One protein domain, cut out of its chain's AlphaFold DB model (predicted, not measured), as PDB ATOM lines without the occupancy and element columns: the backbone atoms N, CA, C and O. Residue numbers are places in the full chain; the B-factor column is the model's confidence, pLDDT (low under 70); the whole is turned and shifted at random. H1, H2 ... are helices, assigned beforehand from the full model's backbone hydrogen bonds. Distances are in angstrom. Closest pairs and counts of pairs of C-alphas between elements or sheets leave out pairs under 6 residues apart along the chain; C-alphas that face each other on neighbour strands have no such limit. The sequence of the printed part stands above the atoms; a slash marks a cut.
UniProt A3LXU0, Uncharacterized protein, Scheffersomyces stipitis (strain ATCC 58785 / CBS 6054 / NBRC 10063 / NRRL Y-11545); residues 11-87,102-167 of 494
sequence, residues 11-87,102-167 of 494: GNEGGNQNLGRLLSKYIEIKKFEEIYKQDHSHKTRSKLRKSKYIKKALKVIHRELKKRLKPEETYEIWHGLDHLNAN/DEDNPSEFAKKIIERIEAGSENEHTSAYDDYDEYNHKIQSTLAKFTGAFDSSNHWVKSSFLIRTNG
ATOM      1  N   GLY A  11      16.414  -3.980  12.783       49.31
ATOM      2  CA  GLY A  11      16.248  -4.756  11.547       49.31
ATOM      3  C   GLY A  11      17.531  -4.995  10.733       49.31
ATOM      4  O   GLY A  11      17.710  -6.089  10.203       49.31
ATOM      5  N   ASN A  12      18.461  -4.033  10.671       53.53
ATOM      6  CA  ASN A  12      19.661  -4.142   9.813       53.53
ATOM      7  C   ASN A  12      20.918  -4.580  10.583       53.53
ATOM      8  O   ASN A  12      21.952  -4.929  10.000       53.53
ATOM      9  N   GLU A  13      20.836  -4.613  11.912       56.53
ATOM     10  CA  GLU A  13      21.907  -5.106  12.777       56.53
ATOM     11  C   GLU A  13      22.117  -6.610  12.621       56.53
ATOM     12  O   GLU A  13      23.263  -7.064  12.578       56.53
ATOM     13  N   GLY A  14      21.035  -7.369  12.424       61.59
ATOM     14  CA  GLY A  14      21.113  -8.800  12.133       61.59
ATOM     15  C   GLY A  14      21.948  -9.086  10.883       61.59
ATOM     16  O   GLY A  14      22.803  -9.968  10.903       61.59
ATOM     17  N   GLY A  15      21.777  -8.294   9.818       67.69
ATOM     18  CA  GLY A  15      22.529  -8.440   8.568       67.69
ATOM     19  C   GLY A  15      24.029  -8.189   8.735       67.69
ATOM     20  O   GLY A  15      24.844  -8.999   8.295       67.69
ATOM     21  N   ASN A  16      24.409  -7.111   9.426       69.12
ATOM     22  CA  ASN A  16      25.814  -6.763   9.665       69.12
ATOM     23  C   ASN A  16      26.514  -7.706  10.648       69.12
ATOM     24  O   ASN A  16      27.665  -8.087  10.427       69.12
ATOM     25  N   GLN A  17      25.833  -8.115  11.720       71.44
ATOM     26  CA  GLN A  17      26.370  -9.108  12.647       71.44
ATOM     27  C   GLN A  17      26.540 -10.461  11.953       71.44
ATOM     28  O   GLN A  17      27.580 -11.102  12.107       71.44
ATOM     29  N   ASN A  18      25.564 -10.871  11.137       75.19
ATOM     30  CA  ASN A  18      25.670 -12.080  10.326       75.19
ATOM     31  C   ASN A  18      26.809 -11.981   9.306       75.19
ATOM     32  O   ASN A  18      27.572 -12.933   9.178       75.19
ATOM     33  N   LEU A  19      26.989 -10.832   8.643       77.62
ATOM     34  CA  LEU A  19      28.123 -10.583   7.748       77.62
ATOM     35  C   LEU A  19      29.460 -10.730   8.483       77.62
ATOM     36  O   LEU A  19      30.354 -11.418   8.000       77.62
ATOM     37  N   GLY A  20      29.594 -10.114   9.661       77.88
ATOM     38  CA  GLY A  20      30.796 -10.226  10.487       77.88
ATOM     39  C   GLY A  20      31.086 -11.671  10.893       77.88
ATOM     40  O   GLY A  20      32.210 -12.140  10.745       77.88
ATOM     41  N   ARG A  21      30.059 -12.412  11.327       81.38
ATOM     42  CA  ARG A  21      30.157 -13.842  11.664       81.38
ATOM     43  C   ARG A  21      30.570 -14.695  10.458       81.38
ATOM     44  O   ARG A  21      31.439 -15.554  10.595       81.38
ATOM     45  N   LEU A  22      29.995 -14.433   9.281       81.31
ATOM     46  CA  LEU A  22      30.338 -15.105   8.023       81.31
ATOM     47  C   LEU A  22      31.786 -14.828   7.605       81.31
ATOM     48  O   LEU A  22      32.499 -15.761   7.243       81.31
ATOM     49  N   LEU A  23      32.238 -13.574   7.687       81.19
ATOM     50  CA  LEU A  23      33.614 -13.189   7.357       81.19
ATOM     51  C   LEU A  23      34.623 -13.839   8.303       81.19
ATOM     52  O   LEU A  23      35.583 -14.445   7.832       81.19
ATOM     53  N   SER A  24      34.381 -13.791   9.615       83.69
ATOM     54  CA  SER A  24      35.228 -14.481  10.595       83.69
ATOM     55  C   SER A  24      35.320 -15.973  10.287       83.69
ATOM     56  O   SER A  24      36.415 -16.535  10.269       83.69
ATOM     57  N   LYS A  25      34.191 -16.608   9.946       84.75
ATOM     58  CA  LYS A  25      34.177 -18.030   9.601       84.75
ATOM     59  C   LYS A  25      34.914 -18.342   8.300       84.75
ATOM     60  O   LYS A  25      35.618 -19.346   8.218       84.75
ATOM     61  N   TYR A  26      34.781 -17.490   7.292       84.12
ATOM     62  CA  TYR A  26      35.529 -17.619   6.044       84.12
ATOM     63  C   TYR A  26      37.043 -17.523   6.283       84.12
ATOM     64  O   TYR A  26      37.800 -18.342   5.766       84.12
ATOM     65  N   ILE A  27      37.481 -16.584   7.128       84.25
ATOM     66  CA  ILE A  27      38.890 -16.436   7.518       84.25
ATOM     67  C   ILE A  27      39.383 -17.683   8.265       84.25
ATOM     68  O   ILE A  27      40.473 -18.168   7.968       84.25
ATOM     69  N   GLU A  28      38.592 -18.242   9.188       86.12
ATOM     70  CA  GLU A  28      38.926 -19.500   9.875       86.12
ATOM     71  C   GLU A  28      39.157 -20.651   8.890       86.12
ATOM     72  O   GLU A  28      40.144 -21.378   9.009       86.12
ATOM     73  N   ILE A  29      38.257 -20.811   7.912       86.44
ATOM     74  CA  ILE A  29      38.342 -21.872   6.901       86.44
ATOM     75  C   ILE A  29      39.566 -21.662   6.012       86.44
ATOM     76  O   ILE A  29      40.325 -22.602   5.798       86.44
ATOM     77  N   LYS A  30      39.816 -20.431   5.557       85.62
ATOM     78  CA  LYS A  30      40.982 -20.112   4.730       85.62
ATOM     79  C   LYS A  30      42.299 -20.367   5.471       85.62
ATOM     80  O   LYS A  30      43.187 -21.002   4.914       85.62
ATOM     81  N   LYS A  31      42.403 -19.962   6.743       84.31
ATOM     82  CA  LYS A  31      43.569 -20.274   7.590       84.31
ATOM     83  C   LYS A  31      43.741 -21.780   7.782       84.31
ATOM     84  O   LYS A  31      44.857 -22.284   7.730       84.31
ATOM     85  N   PHE A  32      42.646 -22.517   7.972       86.50
ATOM     86  CA  PHE A  32      42.695 -23.976   8.043       86.50
ATOM     87  C   PHE A  32      43.181 -24.602   6.724       86.50
ATOM     88  O   PHE A  32      44.005 -25.512   6.755       86.50
ATOM     89  N   GLU A  33      42.727 -24.107   5.571       85.19
ATOM     90  CA  GLU A  33      43.209 -24.551   4.259       85.19
ATOM     91  C   GLU A  33      44.689 -24.230   4.034       85.19
ATOM     92  O   GLU A  33      45.405 -25.044   3.458       85.19
ATOM     93  N   GLU A  34      45.161 -23.067   4.486       84.88
ATOM     94  CA  GLU A  34      46.579 -22.696   4.443       84.88
ATOM     95  C   GLU A  34      47.421 -23.663   5.281       84.88
ATOM     96  O   GLU A  34      48.398 -24.212   4.772       84.88
ATOM     97  N   ILE A  35      46.990 -23.971   6.511       82.31
ATOM     98  CA  ILE A  35      47.625 -24.987   7.369       82.31
ATOM     99  C   ILE A  35      47.577 -26.370   6.703       82.31
ATOM    100  O   ILE A  35      48.537 -27.130   6.759       82.31
ATOM    101  N   TYR A  36      46.481 -26.714   6.026       80.56
ATOM    102  CA  TYR A  36      46.362 -27.993   5.326       80.56
ATOM    103  C   TYR A  36      47.320 -28.112   4.130       80.56
ATOM    104  O   TYR A  36      47.868 -29.189   3.873       80.56
ATOM    105  N   LYS A  37      47.505 -27.010   3.390       81.12
ATOM    106  CA  LYS A  37      48.383 -26.918   2.214       81.12
ATOM    107  C   LYS A  37      49.861 -26.874   2.593       81.12
ATOM    108  O   LYS A  37      50.676 -27.357   1.810       81.12
ATOM    109  N   GLN A  38      50.213 -26.354   3.769       79.44
ATOM    110  CA  GLN A  38      51.582 -26.423   4.277       79.44
ATOM    111  C   GLN A  38      52.058 -27.883   4.369       79.44
ATOM    112  O   GLN A  38      51.286 -28.809   4.649       79.44
ATOM    113  N   ASP A  39      53.333 -28.110   4.047       59.91
ATOM    114  CA  ASP A  39      53.922 -29.447   3.954       59.91
ATOM    115  C   ASP A  39      54.146 -30.063   5.337       59.91
ATOM    116  O   ASP A  39      55.227 -30.055   5.921       59.91
ATOM    117  N   HIS A  40      53.063 -30.604   5.883       69.06
ATOM    118  CA  HIS A  40      53.082 -31.430   7.075       69.06
ATOM    119  C   HIS A  40      53.217 -32.910   6.710       69.06
ATOM    120  O   HIS A  40      52.753 -33.366   5.662       69.06
ATOM    121  N   SER A  41      53.817 -33.679   7.625       74.62
ATOM    122  CA  SER A  41      53.944 -35.136   7.521       74.62
ATOM    123  C   SER A  41      52.622 -35.792   7.100       74.62
ATOM    124  O   SER A  41      51.543 -35.415   7.566       74.62
ATOM    125  N   HIS A  42      52.695 -36.822   6.250       73.38
ATOM    126  CA  HIS A  42      51.530 -37.574   5.764       73.38
ATOM    127  C   HIS A  42      50.623 -38.071   6.911       73.38
ATOM    128  O   HIS A  42      49.397 -38.119   6.775       73.38
ATOM    129  N   LYS A  43      51.210 -38.371   8.081       76.00
ATOM    130  CA  LYS A  43      50.480 -38.732   9.309       76.00
ATOM    131  C   LYS A  43      49.618 -37.579   9.837       76.00
ATOM    132  O   LYS A  43      48.483 -37.798  10.246       76.00
ATOM    133  N   THR A  44      50.123 -36.352   9.803       73.31
ATOM    134  CA  THR A  44      49.405 -35.153  10.252       73.31
ATOM    135  C   THR A  44      48.264 -34.815   9.295       73.31
ATOM    136  O   THR A  44      47.143 -34.564   9.738       73.31
ATOM    137  N   ARG A  45      48.494 -34.929   7.978       76.38
ATOM    138  CA  ARG A  45      47.440 -34.757   6.961       76.38
ATOM    139  C   ARG A  45      46.316 -35.788   7.108       76.38
ATOM    140  O   ARG A  45      45.147 -35.424   6.992       76.38
ATOM    141  N   SER A  46      46.629 -37.053   7.406       77.62
ATOM    142  CA  SER A  46      45.595 -38.082   7.605       77.62
ATOM    143  C   SER A  46      44.783 -37.871   8.889       77.62
ATOM    144  O   SER A  46      43.568 -38.077   8.883       77.62
ATOM    145  N   LYS A  47      45.413 -37.386   9.970       79.75
ATOM    146  CA  LYS A  47      44.717 -36.978  11.202       79.75
ATOM    147  C   LYS A  47      43.786 -35.790  10.948       79.75
ATOM    148  O   LYS A  47      42.623 -35.848  11.334       79.75
ATOM    149  N   LEU A  48      44.259 -34.761  10.240       78.06
ATOM    150  CA  LEU A  48      43.482 -33.559   9.912       78.06
ATOM    151  C   LEU A  48      42.309 -33.821   8.953       78.06
ATOM    152  O   LEU A  48      41.398 -33.007   8.896       78.06
ATOM    153  N   ARG A  49      42.271 -34.957   8.240       80.31
ATOM    154  CA  ARG A  49      41.098 -35.365   7.436       80.31
ATOM    155  C   ARG A  49      39.921 -35.859   8.283       80.31
ATOM    156  O   ARG A  49      38.791 -35.885   7.805       80.31
ATOM    157  N   LYS A  50      40.156 -36.276   9.529       85.06
ATOM    158  CA  LYS A  50      39.093 -36.782  10.404       85.06
ATOM    159  C   LYS A  50      38.268 -35.614  10.953       85.06
ATOM    160  O   LYS A  50      38.817 -34.699  11.562       85.06
ATOM    161  N   SER A  51      36.940 -35.698  10.837       79.94
ATOM    162  CA  SER A  51      35.987 -34.649  11.257       79.94
ATOM    163  C   SER A  51      36.232 -34.111  12.681       79.94
ATOM    164  O   SER A  51      36.243 -32.900  12.899       79.94
ATOM    165  N   LYS A  52      36.553 -34.992  13.643       82.12
ATOM    166  CA  LYS A  52      36.874 -34.609  15.035       82.12
ATOM    167  C   LYS A  52      38.067 -33.644  15.131       82.12
ATOM    168  O   LYS A  52      38.049 -32.726  15.946       82.12
ATOM    169  N   TYR A  53      39.089 -33.832  14.299       79.50
ATOM    170  CA  TYR A  53      40.305 -33.016  14.308       79.50
ATOM    171  C   TYR A  53      40.118 -31.697  13.561       79.50
ATOM    172  O   TYR A  53      40.643 -30.685  14.011       79.50
ATOM    173  N   ILE A  54      39.306 -31.677  12.497       82.38
ATOM    174  CA  ILE A  54      38.911 -30.440  11.802       82.38
ATOM    175  C   ILE A  54      38.189 -29.503  12.774       82.38
ATOM    176  O   ILE A  54      38.547 -28.332  12.888       82.38
ATOM    177  N   LYS A  55      37.216 -30.025  13.534       82.81
ATOM    178  CA  LYS A  55      36.491 -29.242  14.547       82.81
ATOM    179  C   LYS A  55      37.427 -28.683  15.619       82.81
ATOM    180  O   LYS A  55      37.348 -27.497  15.932       82.81
ATOM    181  N   LYS A  56      38.343 -29.508  16.146       83.25
ATOM    182  CA  LYS A  56      39.351 -29.065  17.126       83.25
ATOM    183  C   LYS A  56      40.270 -27.983  16.548       83.25
ATOM    184  O   LYS A  56      40.465 -26.962  17.195       83.25
ATOM    185  N   ALA A  57      40.774 -28.165  15.328       82.94
ATOM    186  CA  ALA A  57      41.637 -27.192  14.661       82.94
ATOM    187  C   ALA A  57      40.924 -25.849  14.445       82.94
ATOM    188  O   ALA A  57      41.438 -24.814  14.858       82.94
ATOM    189  N   LEU A  58      39.707 -25.866  13.890       83.25
ATOM    190  CA  LEU A  58      38.900 -24.657  13.706       83.25
ATOM    191  C   LEU A  58      38.595 -23.965  15.037       83.25
ATOM    192  O   LEU A  58      38.622 -22.743  15.096       83.25
ATOM    193  N   LYS A  59      38.361 -24.720  16.115       83.88
ATOM    194  CA  LYS A  59      38.143 -24.156  17.455       83.88
ATOM    195  C   LYS A  59      39.381 -23.436  17.989       83.88
ATOM    196  O   LYS A  59      39.257 -22.351  18.552       83.88
ATOM    197  N   VAL A  60      40.571 -24.008  17.803       84.12
ATOM    198  CA  VAL A  60      41.830 -23.354  18.198       84.12
ATOM    199  C   VAL A  60      42.069 -22.100  17.355       84.12
ATOM    200  O   VAL A  60      42.372 -21.053  17.919       84.12
ATOM    201  N   ILE A  61      41.853 -22.173  16.037       83.44
ATOM    202  CA  ILE A  61      41.957 -21.019  15.129       83.44
ATOM    203  C   ILE A  61      40.974 -19.919  15.545       83.44
ATOM    204  O   ILE A  61      41.359 -18.760  15.632       83.44
ATOM    205  N   HIS A  62      39.729 -20.277  15.861       82.88
ATOM    206  CA  HIS A  62      38.714 -19.339  16.326       82.88
ATOM    207  C   HIS A  62      39.122 -18.642  17.629       82.88
ATOM    208  O   HIS A  62      38.973 -17.428  17.741       82.88
ATOM    209  N   ARG A  63      39.670 -19.384  18.604       82.12
ATOM    210  CA  ARG A  63      40.183 -18.806  19.858       82.12
ATOM    211  C   ARG A  63      41.319 -17.824  19.592       82.12
ATOM    212  O   ARG A  63      41.284 -16.726  20.126       82.12
ATOM    213  N   GLU A  64      42.290 -18.196  18.763       81.44
ATOM    214  CA  GLU A  64      43.414 -17.311  18.436       81.44
ATOM    215  C   GLU A  64      42.968 -16.079  17.632       81.44
ATOM    216  O   GLU A  64      43.446 -14.986  17.893       81.44
ATOM    217  N   LEU A  65      41.991 -16.205  16.725       79.31
ATOM    218  CA  LEU A  65      41.412 -15.059  16.005       79.31
ATOM    219  C   LEU A  65      40.564 -14.144  16.900       79.31
ATOM    220  O   LEU A  65      40.450 -12.951  16.628       79.31
ATOM    221  N   LYS A  66      39.925 -14.695  17.939       79.06
ATOM    222  CA  LYS A  66      39.125 -13.927  18.902       79.06
ATOM    223  C   LYS A  66      39.952 -13.269  19.997       79.06
ATOM    224  O   LYS A  66      39.430 -12.351  20.630       79.06
ATOM    225  N   LYS A  67      41.194 -13.704  20.232       78.25
ATOM    226  CA  LYS A  67      42.127 -12.970  21.089       78.25
ATOM    227  C   LYS A  67      42.384 -11.619  20.437       78.25
ATOM    228  O   LYS A  67      43.150 -11.500  19.489       78.25
ATOM    229  N   ARG A  68      41.653 -10.611  20.903       58.16
ATOM    230  CA  ARG A  68      41.872  -9.236  20.484       58.16
ATOM    231  C   ARG A  68      43.148  -8.771  21.159       58.16
ATOM    232  O   ARG A  68      43.222  -8.799  22.385       58.16
ATOM    233  N   LEU A  69      44.110  -8.366  20.342       57.44
ATOM    234  CA  LEU A  69      45.233  -7.565  20.801       57.44
ATOM    235  C   LEU A  69      44.676  -6.309  21.468       57.44
ATOM    236  O   LEU A  69      43.644  -5.770  21.037       57.44
ATOM    237  N   LYS A  70      45.316  -5.877  22.551       53.72
ATOM    238  CA  LYS A  70      44.929  -4.627  23.204       53.72
ATOM    239  C   LYS A  70      45.117  -3.473  22.209       53.72
ATOM    240  O   LYS A  70      46.003  -3.548  21.358       53.72
ATOM    241  N   PRO A  71      44.315  -2.396  22.289       46.53
ATOM    242  CA  PRO A  71      44.495  -1.222  21.431       46.53
ATOM    243  C   PRO A  71      45.941  -0.693  21.432       46.53
ATOM    244  O   PRO A  71      46.455  -0.302  20.386       46.53
ATOM    245  N   GLU A  72      46.609  -0.780  22.584       47.28
ATOM    246  CA  GLU A  72      48.025  -0.448  22.794       47.28
ATOM    247  C   GLU A  72      48.970  -1.269  21.893       47.28
ATOM    248  O   GLU A  72      49.883  -0.719  21.286       47.28
ATOM    249  N   GLU A  73      48.705  -2.568  21.719       48.59
ATOM    250  CA  GLU A  73      49.505  -3.491  20.896       48.59
ATOM    251  C   GLU A  73      49.236  -3.310  19.390       48.59
ATOM    252  O   GLU A  73      50.075  -3.620  18.546       48.59
ATOM    253  N   THR A  74      48.060  -2.785  19.019       47.66
ATOM    254  CA  THR A  74      47.701  -2.561  17.606       47.66
ATOM    255  C   THR A  74      48.356  -1.332  16.974       47.66
ATOM    256  O   THR A  74      48.439  -1.273  15.746       47.66
ATOM    257  N   TYR A  75      48.849  -0.381  17.776       45.38
ATOM    258  CA  TYR A  75      49.519   0.826  17.278       45.38
ATOM    259  C   TYR A  75      50.834   0.488  16.556       45.38
ATOM    260  O   TYR A  75      51.071   0.951  15.441       45.38
ATOM    261  N   GLU A  76      51.649  -0.408  17.121       49.06
ATOM    262  CA  GLU A  76      52.923  -0.822  16.513       49.06
ATOM    263  C   GLU A  76      52.735  -1.625  15.217       49.06
ATOM    264  O   GLU A  76      53.529  -1.515  14.283       49.06
ATOM    265  N   ILE A  77      51.643  -2.389  15.116       50.38
ATOM    266  CA  ILE A  77      51.327  -3.213  13.938       50.38
ATOM    267  C   ILE A  77      50.919  -2.338  12.745       50.38
ATOM    268  O   ILE A  77      51.269  -2.643  11.607       50.38
ATOM    269  N   TRP A  78      50.211  -1.231  12.986       45.03
ATOM    270  CA  TRP A  78      49.802  -0.306  11.924       45.03
ATOM    271  C   TRP A  78      50.982   0.444  11.304       45.03
ATOM    272  O   TRP A  78      50.963   0.716  10.104       45.03
ATOM    273  N   HIS A  79      52.014   0.738  12.095       46.50
ATOM    274  CA  HIS A  79      53.217   1.426  11.626       46.50
ATOM    275  C   HIS A  79      54.315   0.476  11.120       46.50
ATOM    276  O   HIS A  79      55.188   0.917  10.378       46.50
ATOM    277  N   GLY A  80      54.266  -0.814  11.473       47.00
ATOM    278  CA  GLY A  80      55.206  -1.835  10.992       47.00
ATOM    279  C   GLY A  80      54.858  -2.461   9.635       47.00
ATOM    280  O   GLY A  80      55.664  -3.207   9.079       47.00
ATOM    281  N   LEU A  81      53.667  -2.192   9.090       46.56
ATOM    282  CA  LEU A  81      53.274  -2.656   7.762       46.56
ATOM    283  C   LEU A  81      53.666  -1.608   6.716       46.56
ATOM    284  O   LEU A  81      52.964  -0.612   6.542       46.56
ATOM    285  N   ASP A  82      54.761  -1.862   5.993       43.25
ATOM    286  CA  ASP A  82      55.152  -1.112   4.794       43.25
ATOM    287  C   ASP A  82      53.991  -1.110   3.787       43.25
ATOM    288  O   ASP A  82      53.808  -2.057   3.028       43.25
ATOM    289  N   HIS A  83      53.189  -0.044   3.826       48.78
ATOM    290  CA  HIS A  83      52.125   0.332   2.896       48.78
ATOM    291  C   HIS A  83      51.080  -0.765   2.578       48.78
ATOM    292  O   HIS A  83      51.352  -1.777   1.936       48.78
ATOM    293  N   LEU A  84      49.801  -0.498   2.873       48.09
ATOM    294  CA  LEU A  84      48.652  -1.354   2.501       48.09
ATOM    295  C   LEU A  84      48.601  -1.750   1.002       48.09
ATOM    296  O   LEU A  84      47.999  -2.767   0.652       48.09
ATOM    297  N   ASN A  85      49.293  -1.012   0.125       44.28
ATOM    298  CA  ASN A  85      49.407  -1.295  -1.309       44.28
ATOM    299  C   ASN A  85      50.457  -2.360  -1.685       44.28
ATOM    300  O   ASN A  85      50.403  -2.885  -2.798       44.28
ATOM    301  N   ALA A  86      51.358  -2.765  -0.783       50.00
ATOM    302  CA  ALA A  86      52.365  -3.792  -1.075       50.00
ATOM    303  C   ALA A  86      51.738  -5.166  -1.397       50.00
ATOM    304  O   ALA A  86      52.321  -5.974  -2.121       50.00
ATOM    305  N   ASN A  87      50.515  -5.435  -0.928       43.28
ATOM    306  CA  ASN A  87      49.792  -6.673  -1.236       43.28
ATOM    307  C   ASN A  87      49.271  -6.745  -2.685       43.28
ATOM    308  O   ASN A  87      49.020  -7.844  -3.185       43.28
ATOM    309  N   ASP A 102      59.375 -12.662  13.522       43.91
ATOM    310  CA  ASP A 102      59.142 -14.107  13.662       43.91
ATOM    311  C   ASP A 102      57.767 -14.517  14.242       43.91
ATOM    312  O   ASP A 102      57.377 -15.668  14.078       43.91
ATOM    313  N   GLU A 103      56.965 -13.610  14.811       49.25
ATOM    314  CA  GLU A 103      55.653 -13.963  15.394       49.25
ATOM    315  C   GLU A 103      54.533 -14.217  14.366       49.25
ATOM    316  O   GLU A 103      53.561 -14.909  14.671       49.25
ATOM    317  N   ASP A 104      54.692 -13.740  13.129       50.09
ATOM    318  CA  ASP A 104      53.742 -13.971  12.030       50.09
ATOM    319  C   ASP A 104      54.202 -15.081  11.077       50.09
ATOM    320  O   ASP A 104      53.681 -15.221   9.967       50.09
ATOM    321  N   ASN A 105      55.181 -15.899  11.477       59.84
ATOM    322  CA  ASN A 105      55.607 -17.015  10.652       59.84
ATOM    323  C   ASN A 105      54.462 -18.046  10.590       59.84
ATOM    324  O   ASN A 105      54.173 -18.721  11.587       59.84
ATOM    325  N   PRO A 106      53.793 -18.233   9.434       61.75
ATOM    326  CA  PRO A 106      52.607 -19.083   9.353       61.75
ATOM    327  C   PRO A 106      52.937 -20.553   9.660       61.75
ATOM    328  O   PRO A 106      52.039 -21.332   9.974       61.75
ATOM    329  N   SER A 107      54.225 -20.921   9.630       67.12
ATOM    330  CA  SER A 107      54.721 -22.219  10.081       67.12
ATOM    331  C   SER A 107      54.701 -22.392  11.605       67.12
ATOM    332  O   SER A 107      54.536 -23.522  12.062       67.12
ATOM    333  N   GLU A 108      54.899 -21.339  12.397       73.12
ATOM    334  CA  GLU A 108      54.942 -21.421  13.863       73.12
ATOM    335  C   GLU A 108      53.533 -21.474  14.456       73.12
ATOM    336  O   GLU A 108      53.229 -22.331  15.288       73.12
ATOM    337  N   PHE A 109      52.621 -20.665  13.910       70.81
ATOM    338  CA  PHE A 109      51.195 -20.749  14.217       70.81
ATOM    339  C   PHE A 109      50.621 -22.145  13.912       70.81
ATOM    340  O   PHE A 109      49.909 -22.727  14.737       70.81
ATOM    341  N   ALA A 110      50.983 -22.728  12.762       72.19
ATOM    342  CA  ALA A 110      50.586 -24.087  12.395       72.19
ATOM    343  C   ALA A 110      51.140 -25.141  13.371       72.19
ATOM    344  O   ALA A 110      50.399 -26.031  13.797       72.19
ATOM    345  N   LYS A 111      52.411 -25.017  13.784       78.81
ATOM    346  CA  LYS A 111      53.029 -25.897  14.793       78.81
ATOM    347  C   LYS A 111      52.297 -25.820  16.134       78.81
ATOM    348  O   LYS A 111      51.918 -26.862  16.656       78.81
ATOM    349  N   LYS A 112      51.994 -24.613  16.624       80.25
ATOM    350  CA  LYS A 112      51.262 -24.379  17.883       80.25
ATOM    351  C   LYS A 112      49.857 -24.991  17.876       80.25
ATOM    352  O   LYS A 112      49.380 -25.495  18.893       80.25
ATOM    353  N   ILE A 113      49.180 -24.975  16.725       74.75
ATOM    354  CA  ILE A 113      47.870 -25.622  16.559       74.75
ATOM    355  C   ILE A 113      48.003 -27.146  16.587       74.75
ATOM    356  O   ILE A 113      47.233 -27.805  17.283       74.75
ATOM    357  N   ILE A 114      48.964 -27.706  15.849       76.94
ATOM    358  CA  ILE A 114      49.193 -29.157  15.798       76.94
ATOM    359  C   ILE A 114      49.584 -29.679  17.182       76.94
ATOM    360  O   ILE A 114      49.006 -30.659  17.641       76.94
ATOM    361  N   GLU A 115      50.472 -28.979  17.884       82.00
ATOM    362  CA  GLU A 115      50.906 -29.321  19.236       82.00
ATOM    363  C   GLU A 115      49.729 -29.344  20.219       82.00
ATOM    364  O   GLU A 115      49.539 -30.328  20.925       82.00
ATOM    365  N   ARG A 116      48.845 -28.337  20.196       78.88
ATOM    366  CA  ARG A 116      47.628 -28.338  21.034       78.88
ATOM    367  C   ARG A 116      46.632 -29.440  20.676       78.88
ATOM    368  O   ARG A 116      45.889 -29.902  21.540       78.88
ATOM    369  N   ILE A 117      46.576 -29.848  19.409       75.19
ATOM    370  CA  ILE A 117      45.739 -30.967  18.962       75.19
ATOM    371  C   ILE A 117      46.317 -32.305  19.447       75.19
ATOM    372  O   ILE A 117      45.546 -33.202  19.799       75.19
ATOM    373  N   GLU A 118      47.643 -32.446  19.451       75.19
ATOM    374  CA  GLU A 118      48.357 -33.664  19.850       75.19
ATOM    375  C   GLU A 118      48.498 -33.810  21.365       75.19
ATOM    376  O   GLU A 118      48.381 -34.926  21.861       75.19
ATOM    377  N   ALA A 119      48.619 -32.699  22.098       76.38
ATOM    378  CA  ALA A 119      48.693 -32.664  23.558       76.38
ATOM    379  C   ALA A 119      47.412 -33.148  24.257       76.38
ATOM    380  O   ALA A 119      47.389 -33.244  25.479       76.38
ATOM    381  N   GLY A 120      46.342 -33.452  23.509       62.00
ATOM    382  CA  GLY A 120      45.198 -34.189  24.040       62.00
ATOM    383  C   GLY A 120      44.566 -33.549  25.274       62.00
ATOM    384  O   GLY A 120      44.110 -34.281  26.139       62.00
ATOM    385  N   SER A 121      44.556 -32.212  25.375       52.59
ATOM    386  CA  SER A 121      43.984 -31.512  26.531       52.59
ATOM    387  C   SER A 121      42.486 -31.824  26.643       52.59
ATOM    388  O   SER A 121      41.649 -31.245  25.946       52.59
ATOM    389  N   GLU A 122      42.171 -32.813  27.476       51.47
ATOM    390  CA  GLU A 122      40.827 -33.237  27.875       51.47
ATOM    391  C   GLU A 122      40.349 -32.500  29.142       51.47
ATOM    392  O   GLU A 122      39.242 -32.747  29.601       51.47
ATOM    393  N   ASN A 123      41.126 -31.537  29.660       48.25
ATOM    394  CA  ASN A 123      40.900 -30.923  30.979       48.25
ATOM    395  C   ASN A 123      40.498 -29.433  30.972       48.25
ATOM    396  O   ASN A 123      40.656 -28.755  31.983       48.25
ATOM    397  N   GLU A 124      39.935 -28.890  29.889       50.75
ATOM    398  CA  GLU A 124      39.366 -27.529  29.922       50.75
ATOM    399  C   GLU A 124      37.835 -27.559  30.083       50.75
ATOM    400  O   GLU A 124      37.109 -27.874  29.140       50.75
ATOM    401  N   HIS A 125      37.373 -27.188  31.284       47.97
ATOM    402  CA  HIS A 125      35.986 -27.113  31.767       47.97
ATOM    403  C   HIS A 125      34.892 -26.768  30.735       47.97
ATOM    404  O   HIS A 125      34.882 -25.722  30.090       47.97
ATOM    405  N   THR A 126      33.889 -27.643  30.706       49.09
ATOM    406  CA  THR A 126      32.836 -27.883  29.708       49.09
ATOM    407  C   THR A 126      31.612 -26.952  29.734       49.09
ATOM    408  O   THR A 126      30.580 -27.319  29.193       49.09
ATOM    409  N   SER A 127      31.666 -25.754  30.326       50.72
ATOM    410  CA  SER A 127      30.466 -24.888  30.415       50.72
ATOM    411  C   SER A 127      30.275 -23.958  29.205       50.72
ATOM    412  O   SER A 127      29.154 -23.761  28.752       50.72
ATOM    413  N   ALA A 128      31.356 -23.459  28.595       49.31
ATOM    414  CA  ALA A 128      31.297 -22.606  27.397       49.31
ATOM    415  C   ALA A 128      31.330 -23.403  26.069       49.31
ATOM    416  O   ALA A 128      31.723 -22.878  25.024       49.31
ATOM    417  N   TYR A 129      31.041 -24.709  26.120       52.88
ATOM    418  CA  TYR A 129      31.372 -25.657  25.050       52.88
ATOM    419  C   TYR A 129      30.223 -25.953  24.079       52.88
ATOM    420  O   TYR A 129      30.519 -26.142  22.898       52.88
ATOM    421  N   ASP A 130      28.966 -25.919  24.525       58.50
ATOM    422  CA  ASP A 130      27.808 -26.197  23.659       58.50
ATOM    423  C   ASP A 130      27.524 -25.066  22.651       58.50
ATOM    424  O   ASP A 130      27.146 -25.327  21.509       58.50
ATOM    425  N   ASP A 131      27.829 -23.815  23.007       64.50
ATOM    426  CA  ASP A 131      27.534 -22.640  22.170       64.50
ATOM    427  C   ASP A 131      28.362 -22.598  20.862       64.50
ATOM    428  O   ASP A 131      27.904 -22.139  19.813       64.50
ATOM    429  N   TYR A 132      29.589 -23.141  20.860       72.31
ATOM    430  CA  TYR A 132      30.432 -23.118  19.655       72.31
ATOM    431  C   TYR A 132      29.968 -24.104  18.577       72.31
ATOM    432  O   TYR A 132      30.063 -23.795  17.388       72.31
ATOM    433  N   ASP A 133      29.501 -25.293  18.961       73.62
ATOM    434  CA  ASP A 133      29.053 -26.289  17.986       73.62
ATOM    435  C   ASP A 133      27.738 -25.853  17.319       73.62
ATOM    436  O   ASP A 133      27.605 -25.995  16.098       73.62
ATOM    437  N   GLU A 134      26.829 -25.216  18.071       76.06
ATOM    438  CA  GLU A 134      25.622 -24.584  17.527       76.06
ATOM    439  C   GLU A 134      25.968 -23.418  16.581       76.06
ATOM    440  O   GLU A 134      25.510 -23.382  15.430       76.06
ATOM    441  N   TYR A 135      26.853 -22.508  17.014       75.44
ATOM    442  CA  TYR A 135      27.387 -21.413  16.194       75.44
ATOM    443  C   TYR A 135      27.985 -21.930  14.880       75.44
ATOM    444  O   TYR A 135      27.680 -21.426  13.792       75.44
ATOM    445  N   ASN A 136      28.826 -22.962  14.969       78.44
ATOM    446  CA  ASN A 136      29.539 -23.523  13.834       78.44
ATOM    447  C   ASN A 136      28.576 -24.179  12.839       78.44
ATOM    448  O   ASN A 136      28.675 -23.912  11.643       78.44
ATOM    449  N   HIS A 137      27.618 -24.981  13.312       78.50
ATOM    450  CA  HIS A 137      26.633 -25.623  12.442       78.50
ATOM    451  C   HIS A 137      25.773 -24.586  11.706       78.50
ATOM    452  O   HIS A 137      25.612 -24.652  10.482       78.50
ATOM    453  N   LYS A 138      25.277 -23.573  12.429       79.12
ATOM    454  CA  LYS A 138      24.439 -22.512  11.860       79.12
ATOM    455  C   LYS A 138      25.187 -21.717  10.792       79.12
ATOM    456  O   LYS A 138      24.670 -21.563   9.686       79.12
ATOM    457  N   ILE A 139      26.411 -21.273  11.076       76.56
ATOM    458  CA  ILE A 139      27.175 -20.418  10.154       76.56
ATOM    459  C   ILE A 139      27.760 -21.204   8.987       76.56
ATOM    460  O   ILE A 139      27.820 -20.699   7.873       76.56
ATOM    461  N   GLN A 140      28.166 -22.453   9.198       78.31
ATOM    462  CA  GLN A 140      28.640 -23.291   8.103       78.31
ATOM    463  C   GLN A 140      27.505 -23.601   7.118       78.31
ATOM    464  O   GLN A 140      27.729 -23.579   5.909       78.31
ATOM    465  N   SER A 141      26.277 -23.800   7.615       79.38
ATOM    466  CA  SER A 141      25.100 -23.971   6.756       79.38
ATOM    467  C   SER A 141      24.775 -22.710   5.946       79.38
ATOM    468  O   SER A 141      24.448 -22.810   4.766       79.38
ATOM    469  N   THR A 142      24.903 -21.515   6.535       76.69
ATOM    470  CA  THR A 142      24.665 -20.254   5.817       76.69
ATOM    471  C   THR A 142      25.791 -19.937   4.844       76.69
ATOM    472  O   THR A 142      25.513 -19.520   3.726       76.69
ATOM    473  N   LEU A 143      27.044 -20.208   5.205       79.81
ATOM    474  CA  LEU A 143      28.182 -20.068   4.301       79.81
ATOM    475  C   LEU A 143      28.030 -20.981   3.079       79.81
ATOM    476  O   LEU A 143      28.205 -20.515   1.960       79.81
ATOM    477  N   ALA A 144      27.640 -22.244   3.281       79.69
ATOM    478  CA  ALA A 144      27.383 -23.184   2.190       79.69
ATOM    479  C   ALA A 144      26.231 -22.726   1.278       79.69
ATOM    480  O   ALA A 144      26.308 -22.887   0.065       79.69
ATOM    481  N   LYS A 145      25.186 -22.099   1.838       77.81
ATOM    482  CA  LYS A 145      24.114 -21.461   1.051       77.81
ATOM    483  C   LYS A 145      24.618 -20.256   0.250       77.81
ATOM    484  O   LYS A 145      24.168 -20.030  -0.865       77.81
ATOM    485  N   PHE A 146      25.566 -19.494   0.796       73.50
ATOM    486  CA  PHE A 146      26.140 -18.322   0.129       73.50
ATOM    487  C   PHE A 146      27.103 -18.702  -1.002       73.50
ATOM    488  O   PHE A 146      27.142 -18.000  -2.013       73.50
ATOM    489  N   THR A 147      27.867 -19.785  -0.830       72.50
ATOM    490  CA  THR A 147      28.828 -20.296  -1.820       72.50
ATOM    491  C   THR A 147      28.208 -21.270  -2.823       72.50
ATOM    492  O   THR A 147      28.777 -21.479  -3.893       72.50
ATOM    493  N   GLY A 148      27.047 -21.850  -2.506       76.56
ATOM    494  CA  GLY A 148      26.257 -22.677  -3.414       76.56
ATOM    495  C   GLY A 148      25.676 -21.887  -4.592       76.56
ATOM    496  O   GLY A 148      25.395 -20.689  -4.502       76.56
ATOM    497  N   ALA A 149      25.505 -22.569  -5.726       57.94
ATOM    498  CA  ALA A 149      24.983 -21.970  -6.950       57.94
ATOM    499  C   ALA A 149      23.479 -21.642  -6.834       57.94
ATOM    500  O   ALA A 149      22.696 -22.468  -6.373       57.94
ATOM    501  N   PHE A 150      23.098 -20.453  -7.322       57.00
ATOM    502  CA  PHE A 150      21.717 -19.984  -7.529       57.00
ATOM    503  C   PHE A 150      20.825 -19.838  -6.281       57.00
ATOM    504  O   PHE A 150      19.716 -20.358  -6.221       57.00
ATOM    505  N   ASP A 151      21.254 -19.020  -5.319       57.78
ATOM    506  CA  ASP A 151      20.300 -18.353  -4.419       57.78
ATOM    507  C   ASP A 151      19.920 -16.989  -5.020       57.78
ATOM    508  O   ASP A 151      20.794 -16.136  -5.217       57.78
ATOM    509  N   SER A 152      18.637 -16.830  -5.355       59.22
ATOM    510  CA  SER A 152      18.027 -15.632  -5.946       59.22
ATOM    511  C   SER A 152      17.739 -14.531  -4.924       59.22
ATOM    512  O   SER A 152      17.339 -13.429  -5.307       59.22
ATOM    513  N   SER A 153      17.975 -14.782  -3.632       62.66
ATOM    514  CA  SER A 153      17.931 -13.736  -2.618       62.66
ATOM    515  C   SER A 153      19.122 -12.783  -2.804       62.66
ATOM    516  O   SER A 153      20.247 -13.002  -2.353       62.66
ATOM    517  N   ASN A 154      18.876 -11.695  -3.537       58.09
ATOM    518  CA  ASN A 154      19.828 -10.616  -3.785       58.09
ATOM    519  C   ASN A 154      19.992  -9.752  -2.521       58.09
ATOM    520  O   ASN A 154      19.606  -8.585  -2.474       58.09
ATOM    521  N   HIS A 155      20.488 -10.356  -1.441       74.06
ATOM    522  CA  HIS A 155      20.687  -9.665  -0.178       74.06
ATOM    523  C   HIS A 155      22.027  -8.930  -0.218       74.06
ATOM    524  O   HIS A 155      23.069  -9.543  -0.450       74.06
ATOM    525  N   TRP A 156      22.016  -7.628   0.085       77.62
ATOM    526  CA  TRP A 156      23.214  -6.798   0.284       77.62
ATOM    527  C   TRP A 156      24.336  -7.506   1.072       77.62
ATOM    528  O   TRP A 156      25.510  -7.378   0.734       77.62
ATOM    529  N   VAL A 157      23.976  -8.326   2.068       77.75
ATOM    530  CA  VAL A 157      24.909  -9.126   2.878       77.75
ATOM    531  C   VAL A 157      25.738 -10.094   2.025       77.75
ATOM    532  O   VAL A 157      26.937 -10.222   2.253       77.75
ATOM    533  N   LYS A 158      25.140 -10.750   1.025       81.06
ATOM    534  CA  LYS A 158      25.826 -11.689   0.124       81.06
ATOM    535  C   LYS A 158      26.795 -10.968  -0.801       81.06
ATOM    536  O   LYS A 158      27.953 -11.368  -0.891       81.06
ATOM    537  N   SER A 159      26.356  -9.879  -1.424       81.94
ATOM    538  CA  SER A 159      27.216  -9.055  -2.282       81.94
ATOM    539  C   SER A 159      28.384  -8.464  -1.487       81.94
ATOM    540  O   SER A 159      29.534  -8.574  -1.901       81.94
ATOM    541  N   SER A 160      28.109  -7.921  -0.297       82.81
ATOM    542  CA  SER A 160      29.120  -7.378   0.615       82.81
ATOM    543  C   SER A 160      30.108  -8.449   1.086       82.81
ATOM    544  O   SER A 160      31.314  -8.209   1.111       82.81
ATOM    545  N   PHE A 161      29.620  -9.656   1.397       84.56
ATOM    546  CA  PHE A 161      30.463 -10.801   1.732       84.56
ATOM    547  C   PHE A 161      31.412 -11.146   0.581       84.56
ATOM    548  O   PHE A 161      32.618 -11.139   0.795       84.56
ATOM    549  N   LEU A 162      30.895 -11.357  -0.635       83.31
ATOM    550  CA  LEU A 162      31.699 -11.737  -1.804       83.31
ATOM    551  C   LEU A 162      32.776 -10.697  -2.149       83.31
ATOM    552  O   LEU A 162      33.921 -11.057  -2.427       83.31
ATOM    553  N   ILE A 163      32.427  -9.408  -2.096       84.00
ATOM    554  CA  ILE A 163      33.369  -8.307  -2.344       84.00
ATOM    555  C   ILE A 163      34.491  -8.337  -1.296       84.00
ATOM    556  O   ILE A 163      35.670  -8.389  -1.653       84.00
ATOM    557  N   ARG A 164      34.137  -8.412  -0.006       83.12
ATOM    558  CA  ARG A 164      35.114  -8.435   1.095       83.12
ATOM    559  C   ARG A 164      35.985  -9.686   1.092       83.12
ATOM    560  O   ARG A 164      37.180  -9.587   1.357       83.12
ATOM    561  N   THR A 165      35.440 -10.858   0.758       83.19
ATOM    562  CA  THR A 165      36.236 -12.094   0.659       83.19
ATOM    563  C   THR A 165      37.259 -12.049  -0.472       83.19
ATOM    564  O   THR A 165      38.317 -12.663  -0.356       83.19
ATOM    565  N   ASN A 166      36.990 -11.274  -1.527       85.12
ATOM    566  CA  ASN A 166      37.939 -11.045  -2.617       85.12
ATOM    567  C   ASN A 166      39.041 -10.031  -2.261       85.12
ATOM    568  O   ASN A 166      39.916  -9.773  -3.086       85.12
ATOM    569  N   GLY A 167      39.023  -9.474  -1.044       81.62
ATOM    570  CA  GLY A 167      39.957  -8.436  -0.609       81.62
ATOM    571  C   GLY A 167      39.629  -7.053  -1.169       81.62
ATOM    572  O   GLY A 167      40.489  -6.180  -1.159       81.62
TER     573      GLY A 167
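Overview. This is residues 11 to 87 and 102 to 167 of the 494 residues of an uncharacterized protein of Scheffersomyces stipitis (strain ATCC 58785 / CBS 6054 / NBRC 10063 / NRRL Y-11545) (UniProt A3LXU0). One long helix, H1, is the spine: H7 runs beside its first half, H6 crosses it near its middle and H3 crosses it farther on. H5 packs on the side of H3, short H2 turns back at the far end of H1, and residues 67 to 87, which hold H4, stick out as an arm that stands free. The printed part has 143 residues with seven named helices, H1 to H7 in chain order, and no named strand; the class is all helix, mostly crossed in packing. It is only just compact, close to loose, with a radius of gyration of the C-alphas of 17.4 A and spans of 45 by 38 by 33 A.

Along the chain. H1, residues 11 to 37, is 40.1 A long, from C-alpha 11 at (16.248, -4.756, 11.547) to C-alpha 37 at (48.383, -26.918, 2.214). H6, residues 130 to 147, measures 26.2 A, and H3, residues 51 to 66, 22.3 A. H5 is residues 106 to 118, 18.5 A; H4 is residues 71 to 80, 15.0 A; H2 is residues 42 to 48, 9.9 A. H7, residues 156 to 165, 14.1 A, ends with C-alpha 165 at (36.236, -12.094, 0.659).

Arrangement. H1 is the hub. With residues 15 to 26 alone it touches H7, the same way at a shallow tilt of 28 degrees; the closest C-alphas, Leu 19 and Val 157, are 6.0 A apart. With residues 21 to 26 alone it touches H6, about perpendicular at 90 degrees, closest at the C-alphas of Leu 22 and Ile 139, 6.5 A. With residues 28 to 32 alone it touches H3 at a steep tilt of 62 degrees, opposite ways, closest at the C-alphas of Glu 28 and Ile 61, 6.3 A. H5 touches H3 with its residues 113 to 117 alone, closest at the C-alphas of Val 60 and Ile 113, 6.7 A. H2 is close to H1 but not clearly touching, closest at the C-alphas of Tyr 36 and Arg 45, 7.0 A. H4 is apart from H1 and H3, for instance. Every O i to N i+4 pair is within hydrogen-bond range in H2, H3, H5, H6 and H7, against 22 of 23 in H1 and 3 of 6 in H4.

Size, cuts and confidence. The C-alphas farthest apart, those of Gly 11 and Ser 41, are 48.6 A apart. Residues 88 to 101 are cut out, and C-alphas 87 and 102 are 19.1 A apart across the cut. The link from H5 to H6, 11 residues, is long. Mean pLDDT of the printed part is 70.1; 52 residues are under 70, among them residues 68 to 87 and 120 to 131.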